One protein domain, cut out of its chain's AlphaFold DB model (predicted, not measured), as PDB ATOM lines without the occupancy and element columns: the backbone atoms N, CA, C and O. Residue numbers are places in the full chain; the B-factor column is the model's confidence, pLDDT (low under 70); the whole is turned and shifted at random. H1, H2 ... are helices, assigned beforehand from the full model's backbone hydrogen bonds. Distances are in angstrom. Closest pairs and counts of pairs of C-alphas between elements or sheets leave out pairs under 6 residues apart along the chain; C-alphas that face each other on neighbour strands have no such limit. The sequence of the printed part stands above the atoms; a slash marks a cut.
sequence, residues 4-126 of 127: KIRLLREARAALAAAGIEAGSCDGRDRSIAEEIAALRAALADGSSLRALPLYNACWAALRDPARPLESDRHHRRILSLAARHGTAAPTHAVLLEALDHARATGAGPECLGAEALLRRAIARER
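AT A GLANCE: This is residues 4 to 126 of the 127 residues of an uncharacterized protein of Alphaproteobacteria bacterium (UniProt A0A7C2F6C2). Three crossed helices, H1, H4 and H5, make the core; H2 packs on H1 and H6 packs on the first part of H5, with short H3 beside the later part of H5. A long loop leads from H1 out to H2, which folds back along H1, and a second long loop carries the chain to H3; residues 41 to 46 and 49 to 56 stick out. The printed part has 123 residues with six named helices, H1 to H6 in order along the chain, and no named strand, an all-helix domain. It is compact, with a radius of gyration of the C-alphas of 15.3 A, and rounded, spanning 38 by 37 by 34 A.

HOW THE PARTS SIT: Begin with H1, residues 4 to 17, a hub that touches three helices. H2, residues 32 to 44, touches it at a shallow tilt of 19 degrees, opposite ways, as a helical hairpin; look at the C-alphas of Ile 5 and Ile 36, the closest, 5.8 A apart. H4, residues 71 to 84, touches residues 11 to 17 of H1 with its residues 78 to 82 alone, closest at the C-alphas of Ala 14 and Ala 82, 4.8 A, at a steep tilt of 42 degrees, the same way. H5, residues 90 to 105, is the other hub, and it touches H1 at the C-alphas of Leu 7 and Thr 91, the closest, 6.0 A, at a steep tilt of 61 degrees. H4 and H5 form a helical hairpin at a steep tilt of 41 degrees, with the C-alphas of His 75 and His 92 closest at 5.6 A. H6, residues 114 to 124, touches residues 90 to 95 of H5 alone, closest at the C-alphas of Thr 91 and Ala 121, 4.8 A, at a steep tilt of 58 degrees. H3, residues 57 to 63, is close to H5 but not clearly touching, the C-alphas of Leu 62 and Arg 103 being closest at 6.1 A. H2 and H6 are apart. In H1 to H6 every O i to N i+4 pair is within hydrogen-bond range.

IN THESE COORDINATES: Find C-alpha 4 at (-0.589, -45.165, 23.044); from there H1 runs 20.1 A to C-alpha 17. H2 spans 18.5 A, H3 10.1 A and H4 20.3 A. H5 runs 22.5 A from C-alpha 90 at (-9.032, -54.107, 26.748), and H6 spans 15.4 A, ending at C-alpha 124 at (-7.756, -60.145, 25.208).

THE WHOLE: The C-alphas of Gly 27 and Thr 105 are the two farthest apart, at 40.2 A. The printed part has no cut. The links H1 to H2 and H2 to H3 are long. The mean pLDDT of the printed part is 87.1, and residues 48 to 55 are under 70.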
ATOM      1  N   LYS A   4       0.023 -46.484  22.799       89.19
ATOM      2  CA  LYS A   4      -0.589 -45.165  23.044       89.19
ATOM      3  C   LYS A   4      -1.760 -44.885  22.096       89.19
ATOM      4  O   LYS A   4      -2.808 -44.436  22.544       89.19
ATOM      5  N   ILE A   5      -1.620 -45.201  20.804       91.56
ATOM      6  CA  ILE A   5      -2.707 -45.010  19.829       91.56
ATOM      7  C   ILE A   5      -3.931 -45.862  20.196       91.56
ATOM      8  O   ILE A   5      -5.054 -45.384  20.058       91.56
ATOM      9  N   ARG A   6      -3.751 -47.102  20.673       93.12
ATOM     10  CA  ARG A   6      -4.889 -47.950  21.076       93.12
ATOM     11  C   ARG A   6      -5.591 -47.415  22.319       93.12
ATOM     12  O   ARG A   6      -6.809 -47.288  22.291       93.12
ATOM     13  N   LEU A   7      -4.832 -47.002  23.336       93.75
ATOM     14  CA  LEU A   7      -5.386 -46.359  24.533       93.75
ATOM     15  C   LEU A   7      -6.240 -45.134  24.175       93.75
ATOM     16  O   LEU A   7      -7.353 -44.993  24.677       93.75
ATOM     17  N   LEU A   8      -5.753 -44.279  23.269       94.31
ATOM     18  CA  LEU A   8      -6.496 -43.103  22.811       94.31
ATOM     19  C   LEU A   8      -7.764 -43.477  22.031       94.31
ATOM     20  O   LEU A   8      -8.797 -42.837  22.203       94.31
ATOM     21  N   ARG A   9      -7.721 -44.527  21.200       95.19
ATOM     22  CA  ARG A   9      -8.903 -45.007  20.463       95.19
ATOM     23  C   ARG A   9      -9.979 -45.565  21.392       95.19
ATOM     24  O   ARG A   9     -11.143 -45.223  21.210       95.19
ATOM     25  N   GLU A  10      -9.596 -46.388  22.364       95.81
ATOM     26  CA  GLU A  10     -10.517 -46.946  23.362       95.81
ATOM     27  C   GLU A  10     -11.114 -45.842  24.239       95.81
ATOM     28  O   GLU A  10     -12.325 -45.804  24.437       95.81
ATOM     29  N   ALA A  11     -10.295 -44.880  24.679       95.25
ATOM     30  CA  ALA A  11     -10.780 -43.729  25.436       95.25
ATOM     31  C   ALA A  11     -11.780 -42.899  24.620       95.25
ATOM     32  O   ALA A  11     -12.850 -42.565  25.120       95.25
ATOM     33  N   ARG A  12     -11.475 -42.623  23.344       95.25
ATOM     34  CA  ARG A  12     -12.395 -41.913  22.445       95.25
ATOM     35  C   ARG A  12     -13.724 -42.651  22.292       95.25
ATOM     36  O   ARG A  12     -14.765 -42.009  22.308       95.25
ATOM     37  N   ALA A  13     -13.690 -43.974  22.134       95.25
ATOM     38  CA  ALA A  13     -14.898 -44.785  21.995       95.25
ATOM     39  C   ALA A  13     -15.756 -44.752  23.271       95.25
ATOM     40  O   ALA A  13     -16.958 -44.522  23.181       95.25
ATOM     41  N   ALA A  14     -15.136 -44.906  24.445       96.75
ATOM     42  CA  ALA A  14     -15.836 -44.849  25.726       96.75
ATOM     43  C   ALA A  14     -16.459 -43.466  25.994       96.75
ATOM     44  O   ALA A  14     -17.594 -43.382  26.452       96.75
ATOM     45  N   LEU A  15     -15.743 -42.382  25.671       95.44
ATOM     46  CA  LEU A  15     -16.242 -41.009  25.812       95.44
ATOM     47  C   LEU A  15     -17.409 -40.732  24.854       95.44
ATOM     48  O   LEU A  15     -18.445 -40.233  25.286       95.44
ATOM     49  N   ALA A  16     -17.283 -41.133  23.587       95.00
ATOM     50  CA  ALA A  16     -18.343 -40.967  22.596       95.00
ATOM     51  C   ALA A  16     -19.616 -41.746  22.970       95.00
ATOM     52  O   ALA A  16     -20.714 -41.206  22.875       95.00
ATOM     53  N   ALA A  17     -19.484 -42.985  23.456       95.69
ATOM     54  CA  ALA A  17     -20.623 -43.790  23.909       95.69
ATOM     55  C   ALA A  17     -21.331 -43.198  25.142       95.69
ATOM     56  O   ALA A  17     -22.516 -43.451  25.361       95.69
ATOM     57  N   ALA A  18     -20.619 -42.384  25.925       95.12
ATOM     58  CA  ALA A  18     -21.169 -41.621  27.039       95.12
ATOM     59  C   ALA A  18     -21.725 -40.241  26.635       95.12
ATOM     60  O   ALA A  18     -22.198 -39.510  27.502       95.12
ATOM     61  N   GLY A  19     -21.661 -39.866  25.350       94.50
ATOM     62  CA  GLY A  19     -22.061 -38.538  24.876       94.50
ATOM     63  C   GLY A  19     -21.136 -37.412  25.351       94.50
ATOM     64  O   GLY A  19     -21.576 -36.273  25.477       94.50
ATOM     65  N   ILE A  20     -19.874 -37.724  25.663       92.81
ATOM     66  CA  ILE A  20     -18.889 -36.754  26.148       92.81
ATOM     67  C   ILE A  20     -18.035 -36.265  24.977       92.81
ATOM     68  O   ILE A  20     -17.226 -37.011  24.420       92.81
ATOM     69  N   GLU A  21     -18.170 -34.980  24.665       86.44
ATOM     70  CA  GLU A  21     -17.285 -34.247  23.759       86.44
ATOM     71  C   GLU A  21     -15.941 -33.986  24.461       86.44
ATOM     72  O   GLU A  21     -15.848 -33.203  25.408       86.44
ATOM     73  N   ALA A  22     -14.885 -34.680  24.032       82.94
ATOM     74  CA  ALA A  22     -13.544 -34.513  24.586       82.94
ATOM     75  C   ALA A  22     -12.784 -33.407  23.841       82.94
ATOM     76  O   ALA A  22     -12.480 -33.560  22.657       82.94
ATOM     77  N   GLY A  23     -12.425 -32.330  24.542       82.31
ATOM     78  CA  GLY A  23     -11.713 -31.187  23.971       82.31
ATOM     79  C   GLY A  23     -10.725 -30.554  24.945       82.31
ATOM     80  O   GLY A  23     -10.711 -30.868  26.135       82.31
ATOM     81  N   SER A  24      -9.883 -29.667  24.417       84.12
ATOM     82  CA  SER A  24      -9.000 -28.841  25.237       84.12
ATOM     83  C   SER A  24      -9.815 -27.824  26.034       84.12
ATOM     84  O   SER A  24     -10.701 -27.171  25.484       84.12
ATOM     85  N   CYS A  25      -9.493 -27.663  27.317       80.06
ATOM     86  CA  CYS A  25     -10.150 -26.675  28.175       80.06
ATOM     87  C   CYS A  25      -9.746 -25.229  27.841       80.06
ATOM     88  O   CYS A  25     -10.494 -24.309  28.156       80.06
ATOM     89  N   ASP A  26      -8.570 -25.023  27.239       86.44
ATOM     90  CA  ASP A  26      -8.018 -23.703  26.904       86.44
ATOM     91  C   ASP A  26      -7.710 -23.533  25.404       86.44
ATOM     92  O   ASP A  26      -7.161 -22.511  24.989       86.44
ATOM     93  N   GLY A  27      -8.071 -24.529  24.588       84.75
ATOM     94  CA  GLY A  27      -7.873 -24.545  23.140       84.75
ATOM     95  C   GLY A  27      -6.438 -24.826  22.686       84.75
ATOM     96  O   GLY A  27      -6.170 -24.745  21.489       84.75
ATOM     97  N   ARG A  28      -5.505 -25.135  23.598       86.88
ATOM     98  CA  ARG A  28      -4.086 -25.353  23.256       86.88
ATOM     99  C   ARG A  28      -3.738 -26.814  23.012       86.88
ATOM    100  O   ARG A  28      -2.788 -27.104  22.284       86.88
ATOM    101  N   ASP A  29      -4.488 -27.727  23.619       87.62
ATOM    102  CA  ASP A  29      -4.256 -29.157  23.466       87.62
ATOM    103  C   ASP A  29      -4.911 -29.688  22.195       87.62
ATOM    104  O   ASP A  29      -6.031 -29.325  21.835       87.62
ATOM    105  N   ARG A  30      -4.224 -30.630  21.548       89.12
ATOM    106  CA  ARG A  30      -4.812 -31.414  20.463       89.12
ATOM    107  C   ARG A  30      -6.022 -32.184  20.979       89.12
ATOM    108  O   ARG A  30      -5.973 -32.804  22.043       89.12
ATOM    109  N   SER A  31      -7.066 -32.253  20.163       90.56
ATOM    110  CA  SER A  31      -8.107 -33.262  20.327       90.56
ATOM    111  C   SER A  31      -7.504 -34.672  20.277       90.56
ATOM    112  O   SER A  31      -6.421 -34.912  19.732       90.56
ATOM    113  N   ILE A  32      -8.245 -35.660  20.785       90.81
ATOM    114  CA  ILE A  32      -7.808 -37.065  20.735       90.81
ATOM    115  C   ILE A  32      -7.555 -37.516  19.284       90.81
ATOM    116  O   ILE A  32      -6.639 -38.299  19.024       90.81
ATOM    117  N   ALA A  33      -8.351 -37.031  18.324       90.81
ATOM    118  CA  ALA A  33      -8.186 -37.365  16.912       90.81
ATOM    119  C   ALA A  33      -6.888 -36.783  16.329       90.81
ATOM    120  O   ALA A  33      -6.137 -37.508  15.671       90.81
ATOM    121  N   GLU A  34      -6.601 -35.515  16.617       91.88
ATOM    122  CA  GLU A  34      -5.374 -34.838  16.184       91.88
ATOM    123  C   GLU A  34      -4.131 -35.453  16.827       91.88
ATOM    124  O   GLU A  34      -3.132 -35.666  16.145       91.88
ATOM    125  N   GLU A  35      -4.187 -35.823  18.108       91.81
ATOM    126  CA  GLU A  35      -3.071 -36.494  18.779       91.81
ATOM    127  C   GLU A  35      -2.808 -37.887  18.184       91.81
ATOM    128  O   GLU A  35      -1.655 -38.262  17.971       91.81
ATOM    129  N   ILE A  36      -3.850 -38.655  17.835       91.69
ATOM    130  CA  ILE A  36      -3.676 -39.928  17.115       91.69
ATOM    131  C   ILE A  36      -3.007 -39.698  15.753       91.69
ATOM    132  O   ILE A  36      -2.124 -40.475  15.376       91.69
ATOM    133  N   ALA A  37      -3.418 -38.668  15.008       92.25
ATOM    134  CA  ALA A  37      -2.828 -38.337  13.714       92.25
ATOM    135  C   ALA A  37      -1.352 -37.927  13.856       92.25
ATOM    136  O   ALA A  37      -0.498 -38.481  13.165       92.25
ATOM    137  N   ALA A  38      -1.042 -37.054  14.817       90.25
ATOM    138  CA  ALA A  38       0.319 -36.621  15.116       90.25
ATOM    139  C   ALA A  38       1.223 -37.797  15.517       90.25
ATOM    140  O   ALA A  38       2.336 -37.918  15.013       90.25
ATOM    141  N   LEU A  39       0.740 -38.719  16.357       88.88
ATOM    142  CA  LEU A  39       1.496 -39.914  16.748       88.88
ATOM    143  C   LEU A  39       1.753 -40.868  15.577       88.88
ATOM    144  O   LEU A  39       2.777 -41.549  15.560       88.88
ATOM    145  N   ARG A  40       0.831 -40.955  14.611       90.69
ATOM    146  CA  ARG A  40       1.038 -41.747  13.389       90.69
ATOM    147  C   ARG A  40       2.098 -41.116  12.494       90.69
ATOM    148  O   ARG A  40       2.957 -41.849  12.019       90.69
ATOM    149  N   ALA A  41       2.050 -39.796  12.306       90.81
ATOM    150  CA  ALA A  41       3.060 -39.062  11.548       90.81
ATOM    151  C   ALA A  41       4.447 -39.220  12.190       90.81
ATOM    152  O   ALA A  41       5.366 -39.691  11.529       90.81
ATOM    153  N   ALA A  42       4.540 -38.998  13.506       87.38
ATOM    154  CA  ALA A  42       5.784 -39.131  14.263       87.38
ATOM    155  C   ALA A  42       6.368 -40.560  14.248       87.38
ATOM    156  O   ALA A  42       7.563 -40.787  14.440       87.38
ATOM    157  N   LEU A  43       5.514 -41.575  14.088       84.19
ATOM    158  CA  LEU A  43       5.970 -42.952  13.921       84.19
ATOM    159  C   LEU A  43       6.512 -43.197  12.511       84.19
ATOM    160  O   LEU A  43       7.498 -43.908  12.364       84.19
ATOM    161  N   ALA A  44       5.859 -42.633  11.495       87.19
ATOM    162  CA  ALA A  44       6.245 -42.801  10.100       87.19
ATOM    163  C   ALA A  44       7.563 -42.085   9.768       87.19
ATOM    164  O   ALA A  44       8.359 -42.620   9.004       87.19
ATOM    165  N   ASP A  45       7.804 -40.913  10.358       88.12
ATOM    166  CA  ASP A  45       9.026 -40.124  10.149       88.12
ATOM    167  C   ASP A  45      10.157 -40.451  11.146       88.12
ATOM    168  O   ASP A  45      11.260 -39.916  11.040       88.12
ATOM    169  N   GLY A  46       9.901 -41.336  12.117       81.38
ATOM    170  CA  GLY A  46      10.871 -41.756  13.130       81.38
ATOM    171  C   GLY A  46      11.095 -40.757  14.275       81.38
ATOM    172  O   GLY A  46      11.820 -41.078  15.218       81.38
ATOM    173  N   SER A  47      10.439 -39.592  14.272       79.69
ATOM    174  CA  SER A  47      10.569 -38.562  15.321       79.69
ATOM    175  C   SER A  47       9.947 -38.959  16.665       79.69
ATOM    176  O   SER A  47      10.185 -38.325  17.694       79.69
ATOM    177  N   SER A  48       9.160 -40.037  16.688       68.94
ATOM    178  CA  SER A  48       8.597 -40.622  17.911       68.94
ATOM    179  C   SER A  48       9.633 -41.321  18.800       68.94
ATOM    180  O   SER A  48       9.318 -41.645  19.952       68.94
ATOM    181  N   LEU A  49      10.862 -41.534  18.311       61.50
ATOM    182  CA  LEU A  49      11.962 -42.095  19.090       61.50
ATOM    183  C   LEU A  49      12.474 -41.053  20.092       61.50
ATOM    184  O   LEU A  49      13.299 -40.201  19.779       61.50
ATOM    185  N   ARG A  50      11.992 -41.127  21.334       61.03
ATOM    186  CA  ARG A  50      12.612 -40.395  22.441       61.03
ATOM    187  C   ARG A  50      13.761 -41.217  23.005       61.03
ATOM    188  O   ARG A  50      13.562 -42.371  23.387       61.03
ATOM    189  N   ALA A  51      14.941 -40.607  23.088       53.81
ATOM    190  CA  ALA A  51      16.051 -41.178  23.835       53.81
ATOM    191  C   ALA A  51      15.631 -41.342  25.304       53.81
ATOM    192  O   ALA A  51      15.101 -40.417  25.925       53.81
ATOM    193  N   LEU A  52      15.810 -42.551  25.832       51.66
ATOM    194  CA  LEU A  52      15.596 -42.848  27.242       51.66
ATOM    195  C   LEU A  52      16.623 -42.088  28.108       51.66
ATOM    196  O   LEU A  52      17.737 -41.849  27.643       51.66
ATOM    197  N   PRO A  53      16.273 -41.752  29.365       51.38
ATOM    198  CA  PRO A  53      15.080 -42.209  30.081       51.38
ATOM    199  C   PRO A  53      13.872 -41.286  29.896       51.38
ATOM    200  O   PRO A  53      13.955 -40.064  30.001       51.38
ATOM    201  N   LEU A  54      12.703 -41.897  29.692       55.72
ATOM    202  CA  LEU A  54      11.422 -41.204  29.758       55.72
ATOM    203  C   LEU A  54      11.015 -41.054  31.226       55.72
ATOM    204  O   LEU A  54      10.262 -41.861  31.760       55.72
ATOM    205  N   TYR A  55      11.506 -40.007  31.882       56.19
ATOM    206  CA  TYR A  55      11.068 -39.641  33.227       56.19
ATOM    207  C   TYR A  55       9.660 -39.038  33.178       56.19
ATOM    208  O   TYR A  55       9.490 -37.830  33.030       56.19
ATOM    209  N   ASN A  56       8.631 -39.880  33.272       71.19
ATOM    210  CA  ASN A  56       7.260 -39.427  33.495       71.19
ATOM    211  C   ASN A  56       6.819 -39.712  34.942       71.19
ATOM    212  O   ASN A  56       7.434 -40.503  35.655       71.19
ATOM    213  N   ALA A  57       5.755 -39.046  35.395       75.44
ATOM    214  CA  ALA A  57       5.266 -39.173  36.770       75.44
ATOM    215  C   ALA A  57       4.934 -40.629  37.155       75.44
ATOM    216  O   ALA A  57       5.159 -41.022  38.297       75.44
ATOM    217  N   CYS A  58       4.488 -41.452  36.198       75.94
ATOM    218  CA  CYS A  58       4.237 -42.875  36.419       75.94
ATOM    219  C   CYS A  58       5.527 -43.646  36.731       75.94
ATOM    220  O   CYS A  58       5.537 -44.476  37.632       75.94
ATOM    221  N   TRP A  59       6.629 -43.355  36.032       80.50
ATOM    222  CA  TRP A  59       7.936 -43.959  36.309       80.50
ATOM    223  C   TRP A  59       8.445 -43.603  37.703       80.50
ATOM    224  O   TRP A  59       8.975 -44.464  38.402       80.50
ATOM    225  N   ALA A  60       8.264 -42.348  38.119       81.31
ATOM    226  CA  ALA A  60       8.618 -41.922  39.468       81.31
ATOM    227  C   ALA A  60       7.747 -42.619  40.526       81.31
ATOM    228  O   ALA A  60       8.276 -43.085  41.528       81.31
ATOM    229  N   ALA A  61       6.438 -42.743  40.284       84.06
ATOM    230  CA  ALA A  61       5.511 -43.403  41.203       84.06
ATOM    231  C   ALA A  61       5.741 -44.917  41.337       84.06
ATOM    232  O   ALA A  61       5.501 -45.481  42.397       84.06
ATOM    233  N   LEU A  62       6.246 -45.584  40.296       84.50
ATOM    234  CA  LEU A  62       6.620 -47.001  40.383       84.50
ATOM    235  C   LEU A  62       7.927 -47.232  41.154       84.50
ATOM    236  O   LEU A  62       8.141 -48.321  41.673       84.50
ATOM    237  N   ARG A  63       8.798 -46.221  41.249       85.25
ATOM    238  CA  ARG A  63      10.055 -46.296  42.015       85.25
ATOM    239  C   ARG A  63       9.914 -45.835  43.466       85.25
ATOM    240  O   ARG A  63      10.784 -46.137  44.275       85.25
ATOM    241  N   ASP A  64       8.852 -45.103  43.781       85.12
ATOM    242  CA  ASP A  64       8.590 -44.530  45.098       85.12
ATOM    243  C   ASP A  64       7.134 -44.820  45.506       85.12
ATOM    244  O   ASP A  64       6.223 -44.109  45.070       85.12
ATOM    245  N   PRO A  65       6.893 -45.846  46.346       77.06
ATOM    246  CA  PRO A  65       5.548 -46.243  46.769       77.06
ATOM    247  C   PRO A  65       4.760 -45.151  47.503       77.06
ATOM    248  O   PRO A  65       3.533 -45.246  47.582       77.06
ATOM    249  N   ALA A  66       5.435 -44.129  48.043       83.31
ATOM    250  CA  ALA A  66       4.782 -43.002  48.704       83.31
ATOM    251  C   ALA A  66       4.139 -42.027  47.702       83.31
ATOM    252  O   ALA A  66       3.316 -41.195  48.093       83.31
ATOM    253  N   ARG A  67       4.480 -42.117  46.410       82.94
ATOM    254  CA  ARG A  67       3.901 -41.269  45.365       82.94
ATOM    255  C   ARG A  67       2.623 -41.879  44.786       82.94
ATOM    256  O   ARG A  67       2.585 -43.071  44.472       82.94
ATOM    257  N   PRO A  68       1.576 -41.067  44.570       78.19
ATOM    258  CA  PRO A  68       0.369 -41.533  43.907       78.19
ATOM    259  C   PRO A  68       0.638 -41.826  42.427       78.19
ATOM    260  O   PRO A  68       1.337 -41.084  41.732       78.19
ATOM    261  N   LEU A  69       0.040 -42.906  41.927       80.19
ATOM    262  CA  LEU A  69       0.098 -43.288  40.520       80.19
ATOM    263  C   LEU A  69      -1.106 -42.707  39.767       80.19
ATOM    264  O   LEU A  69      -1.991 -43.443  39.369       80.19
ATOM    265  N   GLU A  70      -1.138 -41.395  39.527       76.56
ATOM    266  CA  GLU A  70      -2.301 -40.686  38.942       76.56
ATOM    267  C   GLU A  70      -2.854 -41.292  37.630       76.56
ATOM    268  O   GLU A  70      -4.041 -41.160  37.314       76.56
ATOM    269  N   SER A  71      -2.018 -41.992  36.853       71.94
ATOM    270  CA  SER A  71      -2.449 -42.688  35.633       71.94
ATOM    271  C   SER A  71      -3.491 -43.779  35.885       71.94
ATOM    272  O   SER A  71      -4.328 -44.031  35.016       71.94
ATOM    273  N   ASP A  72      -3.481 -44.413  37.061       79.38
ATOM    274  CA  ASP A  72      -4.428 -45.471  37.411       79.38
ATOM    275  C   ASP A  72      -5.879 -44.954  37.425       79.38
ATOM    276  O   ASP A  72      -6.798 -45.611  36.929       79.38
ATOM    277  N   ARG A  73      -6.077 -43.714  37.872       85.31
ATOM    278  CA  ARG A  73      -7.369 -43.039  37.943       85.31
ATOM    279  C   ARG A  73      -7.939 -42.789  36.556       85.31
ATOM    280  O   ARG A  73      -9.148 -42.916  36.364       85.31
ATOM    281  N   HIS A  74      -7.091 -42.451  35.587       87.31
ATOM    282  CA  HIS A  74      -7.516 -42.277  34.200       87.31
ATOM    283  C   HIS A  74      -7.972 -43.603  33.588       87.31
ATOM    284  O   HIS A  74      -9.071 -43.663  33.037       87.31
ATOM    285  N   HIS A  75      -7.191 -44.676  33.752       92.94
ATOM    286  CA  HIS A  75      -7.568 -46.002  33.254       92.94
ATOM    287  C   HIS A  75      -8.857 -46.511  33.905       92.94
ATOM    288  O   HIS A  75      -9.774 -46.924  33.197       92.94
ATOM    289  N   ARG A  76      -8.991 -46.391  35.233       94.62
ATOM    290  CA  ARG A  76     -10.213 -46.776  35.962       94.62
ATOM    291  C   ARG A  76     -11.447 -46.007  35.485       94.62
ATOM    292  O   ARG A  76     -12.507 -46.605  35.325       94.62
ATOM    293  N   ARG A  77     -11.324 -44.703  35.207       94.62
ATOM    294  CA  ARG A  77     -12.428 -43.887  34.666       94.62
ATOM    295  C   ARG A  77     -12.859 -44.340  33.276       94.62
ATOM    296  O   ARG A  77     -14.055 -44.498  33.048       94.62
ATOM    297  N   ILE A  78     -11.910 -44.574  32.368       95.75
ATOM    298  CA  ILE A  78     -12.227 -45.070  31.023       95.75
ATOM    299  C   ILE A  78     -12.868 -46.456  31.095       95.75
ATOM    300  O   ILE A  78     -13.882 -46.671  30.446       95.75
ATOM    301  N   LEU A  79     -12.344 -47.364  31.922       97.19
ATOM    302  CA  LEU A  79     -12.927 -48.696  32.118       97.19
ATOM    303  C   LEU A  79     -14.347 -48.629  32.691       97.19
ATOM    304  O   LEU A  79     -15.227 -49.351  32.231       97.19
ATOM    305  N   SER A  80     -14.591 -47.736  33.652       97.12
ATOM    306  CA  SER A  80     -15.923 -47.520  34.225       97.12
ATOM    307  C   SER A  80     -16.918 -46.991  33.186       97.12
ATOM    308  O   SER A  80     -18.026 -47.517  33.084       97.12
ATOM    309  N   LEU A  81     -16.518 -46.003  32.375       96.81
ATOM    310  CA  LEU A  81     -17.334 -45.511  31.260       96.81
ATOM    311  C   LEU A  81     -17.588 -46.612  30.229       96.81
ATOM    312  O   LEU A  81     -18.723 -46.808  29.800       96.81
ATOM    313  N   ALA A  82     -16.546 -47.362  29.872       96.81
ATOM    314  CA  ALA A  82     -16.637 -48.418  28.882       96.81
ATOM    315  C   ALA A  82     -17.637 -49.503  29.305       96.81
ATOM    316  O   ALA A  82     -18.541 -49.834  28.539       96.81
ATOM    317  N   ALA A  83     -17.553 -49.956  30.560       97.19
ATOM    318  CA  ALA A  83     -18.484 -50.916  31.140       97.19
ATOM    319  C   ALA A  83     -19.926 -50.386  31.181       97.19
ATOM    320  O   ALA A  83     -20.851 -51.093  30.789       97.19
ATOM    321  N   ARG A  84     -20.127 -49.132  31.610       97.75
ATOM    322  CA  ARG A  84     -21.463 -48.520  31.709       97.75
ATOM    323  C   ARG A  84     -22.161 -48.386  30.354       97.75
ATOM    324  O   ARG A  84     -23.382 -48.486  30.296       97.75
ATOM    325  N   HIS A  85     -21.400 -48.143  29.289       97.12
ATOM    326  CA  HIS A  85     -21.926 -47.860  27.953       97.12
ATOM    327  C   HIS A  85     -21.688 -48.996  26.943       97.12
ATOM    328  O   HIS A  85     -21.853 -48.794  25.743       97.12
ATOM    329  N   GLY A  86     -21.297 -50.190  27.407       94.88
ATOM    330  CA  GLY A  86     -21.159 -51.377  26.559       94.88
ATOM    331  C   GLY A  86     -20.050 -51.290  25.503       94.88
ATOM    332  O   GLY A  86     -20.171 -51.892  24.441       94.88
ATOM    333  N   THR A  87     -18.974 -50.542  25.768       95.81
ATOM    334  CA  THR A  87     -17.800 -50.483  24.880       95.81
ATOM    335  C   THR A  87     -16.632 -51.284  25.447       95.81
ATOM    336  O   THR A  87     -16.497 -51.461  26.656       95.81
ATOM    337  N   ALA A  88     -15.765 -51.782  24.566       94.75
ATOM    338  CA  ALA A  88     -14.571 -52.518  24.961       94.75
ATOM    339  C   ALA A  88     -13.377 -51.566  25.166       94.75
ATOM    340  O   ALA A  88     -13.082 -50.736  24.306       94.75
ATOM    341  N   ALA A  89     -12.656 -51.731  26.280       96.44
ATOM    342  CA  ALA A  89     -11.394 -51.035  26.561       96.44
ATOM    343  C   ALA A  89     -10.286 -51.995  27.073       96.44
ATOM    344  O   ALA A  89      -9.762 -51.832  28.181       96.44
ATOM    345  N   PRO A  90      -9.945 -53.050  26.307       96.00
ATOM    346  CA  PRO A  90      -9.032 -54.107  26.748       96.00
ATOM    347  C   PRO A  90      -7.588 -53.630  26.919       96.00
ATOM    348  O   PRO A  90      -6.885 -54.138  27.793       96.00
ATOM    349  N   THR A  91      -7.134 -52.648  26.136       95.12
ATOM    350  CA  THR A  91      -5.790 -52.081  26.300       95.12
ATOM    351  C   THR A  91      -5.684 -51.318  27.621       95.12
ATOM    352  O   THR A  91      -4.675 -51.454  28.316       95.12
ATOM    353  N   HIS A  92      -6.723 -50.569  28.016       95.25
ATOM    354  CA  HIS A  92      -6.777 -49.934  29.344       95.25
ATOM    355  C   HIS A  92      -6.782 -50.965  30.477       95.25
ATOM    356  O   HIS A  92      -6.072 -50.769  31.461       95.25
ATOM    357  N   ALA A  93      -7.521 -52.070  30.329       95.69
ATOM    358  CA  ALA A  93      -7.576 -53.133  31.338       95.69
ATOM    359  C   ALA A  93      -6.202 -53.786  31.551       95.69
ATOM    360  O   ALA A  93      -5.712 -53.852  32.675       95.69
ATOM    361  N   VAL A  94      -5.543 -54.196  30.463       94.94
ATOM    362  CA  VAL A  94      -4.213 -54.823  30.515       94.94
ATOM    363  C   VAL A  94      -3.166 -53.889  31.116       94.94
ATOM    364  O   VAL A  94      -2.314 -54.339  31.883       94.94
ATOM    365  N   LEU A  95      -3.207 -52.598  30.774       92.56
ATOM    366  CA  LEU A  95      -2.264 -51.627  31.320       92.56
ATOM    367  C   LEU A  95      -2.491 -51.404  32.819       92.56
ATOM    368  O   LEU A  95      -1.520 -51.400  33.571       92.56
ATOM    369  N   LEU A  96      -3.744 -51.263  33.261       92.88
ATOM    370  CA  LEU A  96      -4.064 -51.103  34.681       92.88
ATOM    371  C   LEU A  96      -3.634 -52.328  35.498       92.88
ATOM    372  O   LEU A  96      -2.957 -52.170  36.506       92.88
ATOM    373  N   GLU A  97      -3.938 -53.540  35.024       93.06
ATOM    374  CA  GLU A  97      -3.501 -54.788  35.666       93.06
ATOM    375  C   GLU A  97      -1.973 -54.870  35.787       93.06
ATOM    376  O   GLU A  97      -1.445 -55.295  36.813       93.06
ATOM    377  N   ALA A  98      -1.244 -54.457  34.745       91.81
ATOM    378  CA  ALA A  98       0.214 -54.458  34.767       91.81
ATOM    379  C   ALA A  98       0.784 -53.415  35.743       91.81
ATOM    380  O   ALA A  98       1.753 -53.708  36.441       91.81
ATOM    381  N   LEU A  99       0.174 -52.228  35.819       90.00
ATOM    382  CA  LEU A  99       0.545 -51.184  36.777       90.00
ATOM    383  C   LEU A  99       0.293 -51.627  38.223       90.00
ATOM    384  O   LEU A  99       1.179 -51.486  39.067       90.00
ATOM    385  N   ASP A 100      -0.879 -52.202  38.499       89.31
ATOM    386  CA  ASP A 100      -1.234 -52.705  39.829       89.31
ATOM    387  C   ASP A 100      -0.292 -53.849  40.247       89.31
ATOM    388  O   ASP A 100       0.193 -53.870  41.380       89.31
ATOM    389  N   HIS A 101       0.058 -54.751  39.321       90.62
ATOM    390  CA  HIS A 101       1.027 -55.817  39.576       90.62
ATOM    391  C   HIS A 101       2.444 -55.288  39.848       90.62
ATOM    392  O   HIS A 101       3.088 -55.727  40.803       90.62
ATOM    393  N   ALA A 102       2.931 -54.338  39.044       90.00
ATOM    394  CA  ALA A 102       4.244 -53.728  39.248       90.00
ATOM    395  C   ALA A 102       4.334 -53.067  40.630       90.00
ATOM    396  O   ALA A 102       5.290 -53.283  41.370       90.00
ATOM    397  N   ARG A 103       3.277 -52.350  41.031       87.12
ATOM    398  CA  ARG A 103       3.197 -51.714  42.347       87.12
ATOM    399  C   ARG A 103       3.144 -52.729  43.487       87.12
ATOM    400  O   ARG A 103       3.841 -52.554  44.480       87.12
ATOM    401  N   ALA A 104       2.357 -53.795  43.344       88.88
ATOM    402  CA  ALA A 104       2.243 -54.845  44.356       88.88
ATOM    403  C   ALA A 104       3.555 -55.620  44.568       88.88
ATOM    404  O   ALA A 104       3.803 -56.121  45.660       88.88
ATOM    405  N   THR A 105       4.392 -55.714  43.534       90.88
ATOM    406  CA  THR A 105       5.667 -56.447  43.567       90.88
ATOM    407  C   THR A 105       6.884 -55.553  43.811       90.88
ATOM    408  O   THR A 105       7.998 -56.061  43.906       90.88
ATOM    409  N   GLY A 106       6.699 -54.230  43.909       87.62
ATOM    410  CA  GLY A 106       7.801 -53.268  44.001       87.62
ATOM    411  C   GLY A 106       8.680 -53.226  42.745       87.62
ATOM    412  O   GLY A 106       9.828 -52.788  42.812       87.62
ATOM    413  N   ALA A 107       8.172 -53.705  41.606       88.00
ATOM    414  CA  ALA A 107       8.894 -53.678  40.346       88.00
ATOM    415  C   ALA A 107       8.932 -52.253  39.777       88.00
ATOM    416  O   ALA A 107       7.932 -51.533  39.775       88.00
ATOM    417  N   GLY A 108      10.085 -51.870  39.233       84.62
ATOM    418  CA  GLY A 108      10.227 -50.607  38.518       84.62
ATOM    419  C   GLY A 108       9.520 -50.606  37.149       84.62
ATOM    420  O   GLY A 108       9.033 -51.642  36.681       84.62
ATOM    421  N   PRO A 109       9.459 -49.442  36.470       81.56
ATOM    422  CA  PRO A 109       8.753 -49.269  35.194       81.56
ATOM    423  C   PRO A 109       9.285 -50.130  34.034       81.56
ATOM    424  O   PRO A 109       8.620 -50.274  33.010       81.56
ATOM    425  N   GLU A 110      10.466 -50.716  34.177       84.12
ATOM    426  CA  GLU A 110      11.165 -51.531  33.184       84.12
ATOM    427  C   GLU A 110      10.415 -52.838  32.900       84.12
ATOM    428  O   GLU A 110      10.551 -53.408  31.818       84.12
ATOM    429  N   CYS A 111       9.572 -53.290  33.835       84.19
ATOM    430  CA  CYS A 111       8.707 -54.451  33.635       84.19
ATOM    431  C   CYS A 111       7.535 -54.174  32.668       84.19
ATOM    432  O   CYS A 111       6.886 -55.107  32.191       84.19
ATOM    433  N   LEU A 112       7.271 -52.904  32.327       85.94
ATOM    434  CA  LEU A 112       6.131 -52.463  31.516       85.94
ATOM    435  C   LEU A 112       6.515 -52.239  30.045       85.94
ATOM    436  O   LEU A 112       6.358 -51.151  29.486       85.94
ATOM    437  N   GLY A 113       6.998 -53.293  29.386       86.81
ATOM    438  CA  GLY A 113       7.342 -53.252  27.963       86.81
ATOM    439  C   GLY A 113       6.124 -52.986  27.068       86.81
ATOM    440  O   GLY A 113       5.190 -53.791  27.015       86.81
ATOM    441  N   ALA A 114       6.147 -51.887  26.304       85.38
ATOM    442  CA  ALA A 114       5.012 -51.454  25.481       85.38
ATOM    443  C   ALA A 114       4.543 -52.516  24.469       85.38
ATOM    444  O   ALA A 114       3.343 -52.672  24.243       85.38
ATOM    445  N   GLU A 115       5.473 -53.269  23.877       88.31
ATOM    446  CA  GLU A 115       5.156 -54.331  22.919       88.31
ATOM    447  C   GLU A 115       4.495 -55.546  23.591       88.31
ATOM    448  O   GLU A 115       3.522 -56.095  23.075       88.31
ATOM    449  N   ALA A 116       4.970 -55.937  24.777       90.12
ATOM    450  CA  ALA A 116       4.393 -57.043  25.538       90.12
ATOM    451  C   ALA A 116       2.959 -56.725  25.988       90.12
ATOM    452  O   ALA A 116       2.059 -57.553  25.833       90.12
ATOM    453  N   LEU A 117       2.729 -55.503  26.477       92.00
ATOM    454  CA  LEU A 117       1.396 -55.014  26.836       92.00
ATOM    455  C   LEU A 117       0.467 -54.968  25.621       92.00
ATOM    456  O   LEU A 117      -0.685 -55.391  25.707       92.00
ATOM    457  N   LEU A 118       0.976 -54.527  24.470       90.31
ATOM    458  CA  LEU A 118       0.215 -54.511  23.225       90.31
ATOM    459  C   LEU A 118      -0.204 -55.926  22.792       90.31
ATOM    460  O   LEU A 118      -1.367 -56.130  22.446       90.31
ATOM    461  N   ARG A 119       0.701 -56.912  22.849       92.75
ATOM    462  CA  ARG A 119       0.371 -58.314  22.534       92.75
ATOM    463  C   ARG A 119      -0.710 -58.868  23.462       92.75
ATOM    464  O   ARG A 119      -1.660 -59.481  22.981       92.75
ATOM    465  N   ARG A 120      -0.608 -58.605  24.770       94.06
ATOM    466  CA  ARG A 120      -1.625 -58.997  25.763       94.06
ATOM    467  C   ARG A 120      -2.986 -58.360  25.475       94.06
ATOM    468  O   ARG A 120      -4.000 -59.049  25.532       94.06
ATOM    469  N   ALA A 121      -3.014 -57.074  25.127       93.12
ATOM    470  CA  ALA A 121      -4.250 -56.372  24.787       93.12
ATOM    471  C   ALA A 121      -4.928 -56.955  23.535       93.12
ATOM    472  O   ALA A 121      -6.133 -57.178  23.541       93.12
ATOM    473  N   ILE A 122      -4.152 -57.260  22.488       93.00
ATOM    474  CA  ILE A 122      -4.665 -57.894  21.261       93.00
ATOM    475  C   ILE A 122      -5.201 -59.303  21.543       93.00
ATOM    476  O   ILE A 122      -6.217 -59.693  20.977       93.00
ATOM    477  N   ALA A 123      -4.536 -60.074  22.408       92.62
ATOM    478  CA  ALA A 123      -5.020 -61.397  22.794       92.62
ATOM    479  C   ALA A 123      -6.374 -61.308  23.516       92.62
ATOM    480  O   ALA A 123      -7.294 -62.050  23.180       92.62
ATOM    481  N   ARG A 124      -6.523 -60.346  24.434       92.31
ATOM    482  CA  ARG A 124      -7.756 -60.145  25.208       92.31
ATOM    483  C   ARG A 124      -8.955 -59.729  24.360       92.31
ATOM    484  O   ARG A 124     -10.071 -60.078  24.695       92.31
ATOM    485  N   GLU A 125      -8.743 -59.014  23.258       86.69
ATOM    486  CA  GLU A 125      -9.824 -58.667  22.318       86.69
ATOM    487  C   GLU A 125     -10.459 -59.868  21.622       86.69
ATOM    488  O   GLU A 125     -11.567 -59.760  21.108       86.69
ATOM    489  N   ARG A 126      -9.726 -60.979  21.535       77.81
ATOM    490  CA  ARG A 126     -10.153 -62.191  20.829       77.81
ATOM    491  C   ARG A 126     -10.830 -63.208  21.751       77.81
ATOM    492  O   ARG A 126     -11.159 -64.291  21.275       77.81
TER     493      ARG A 126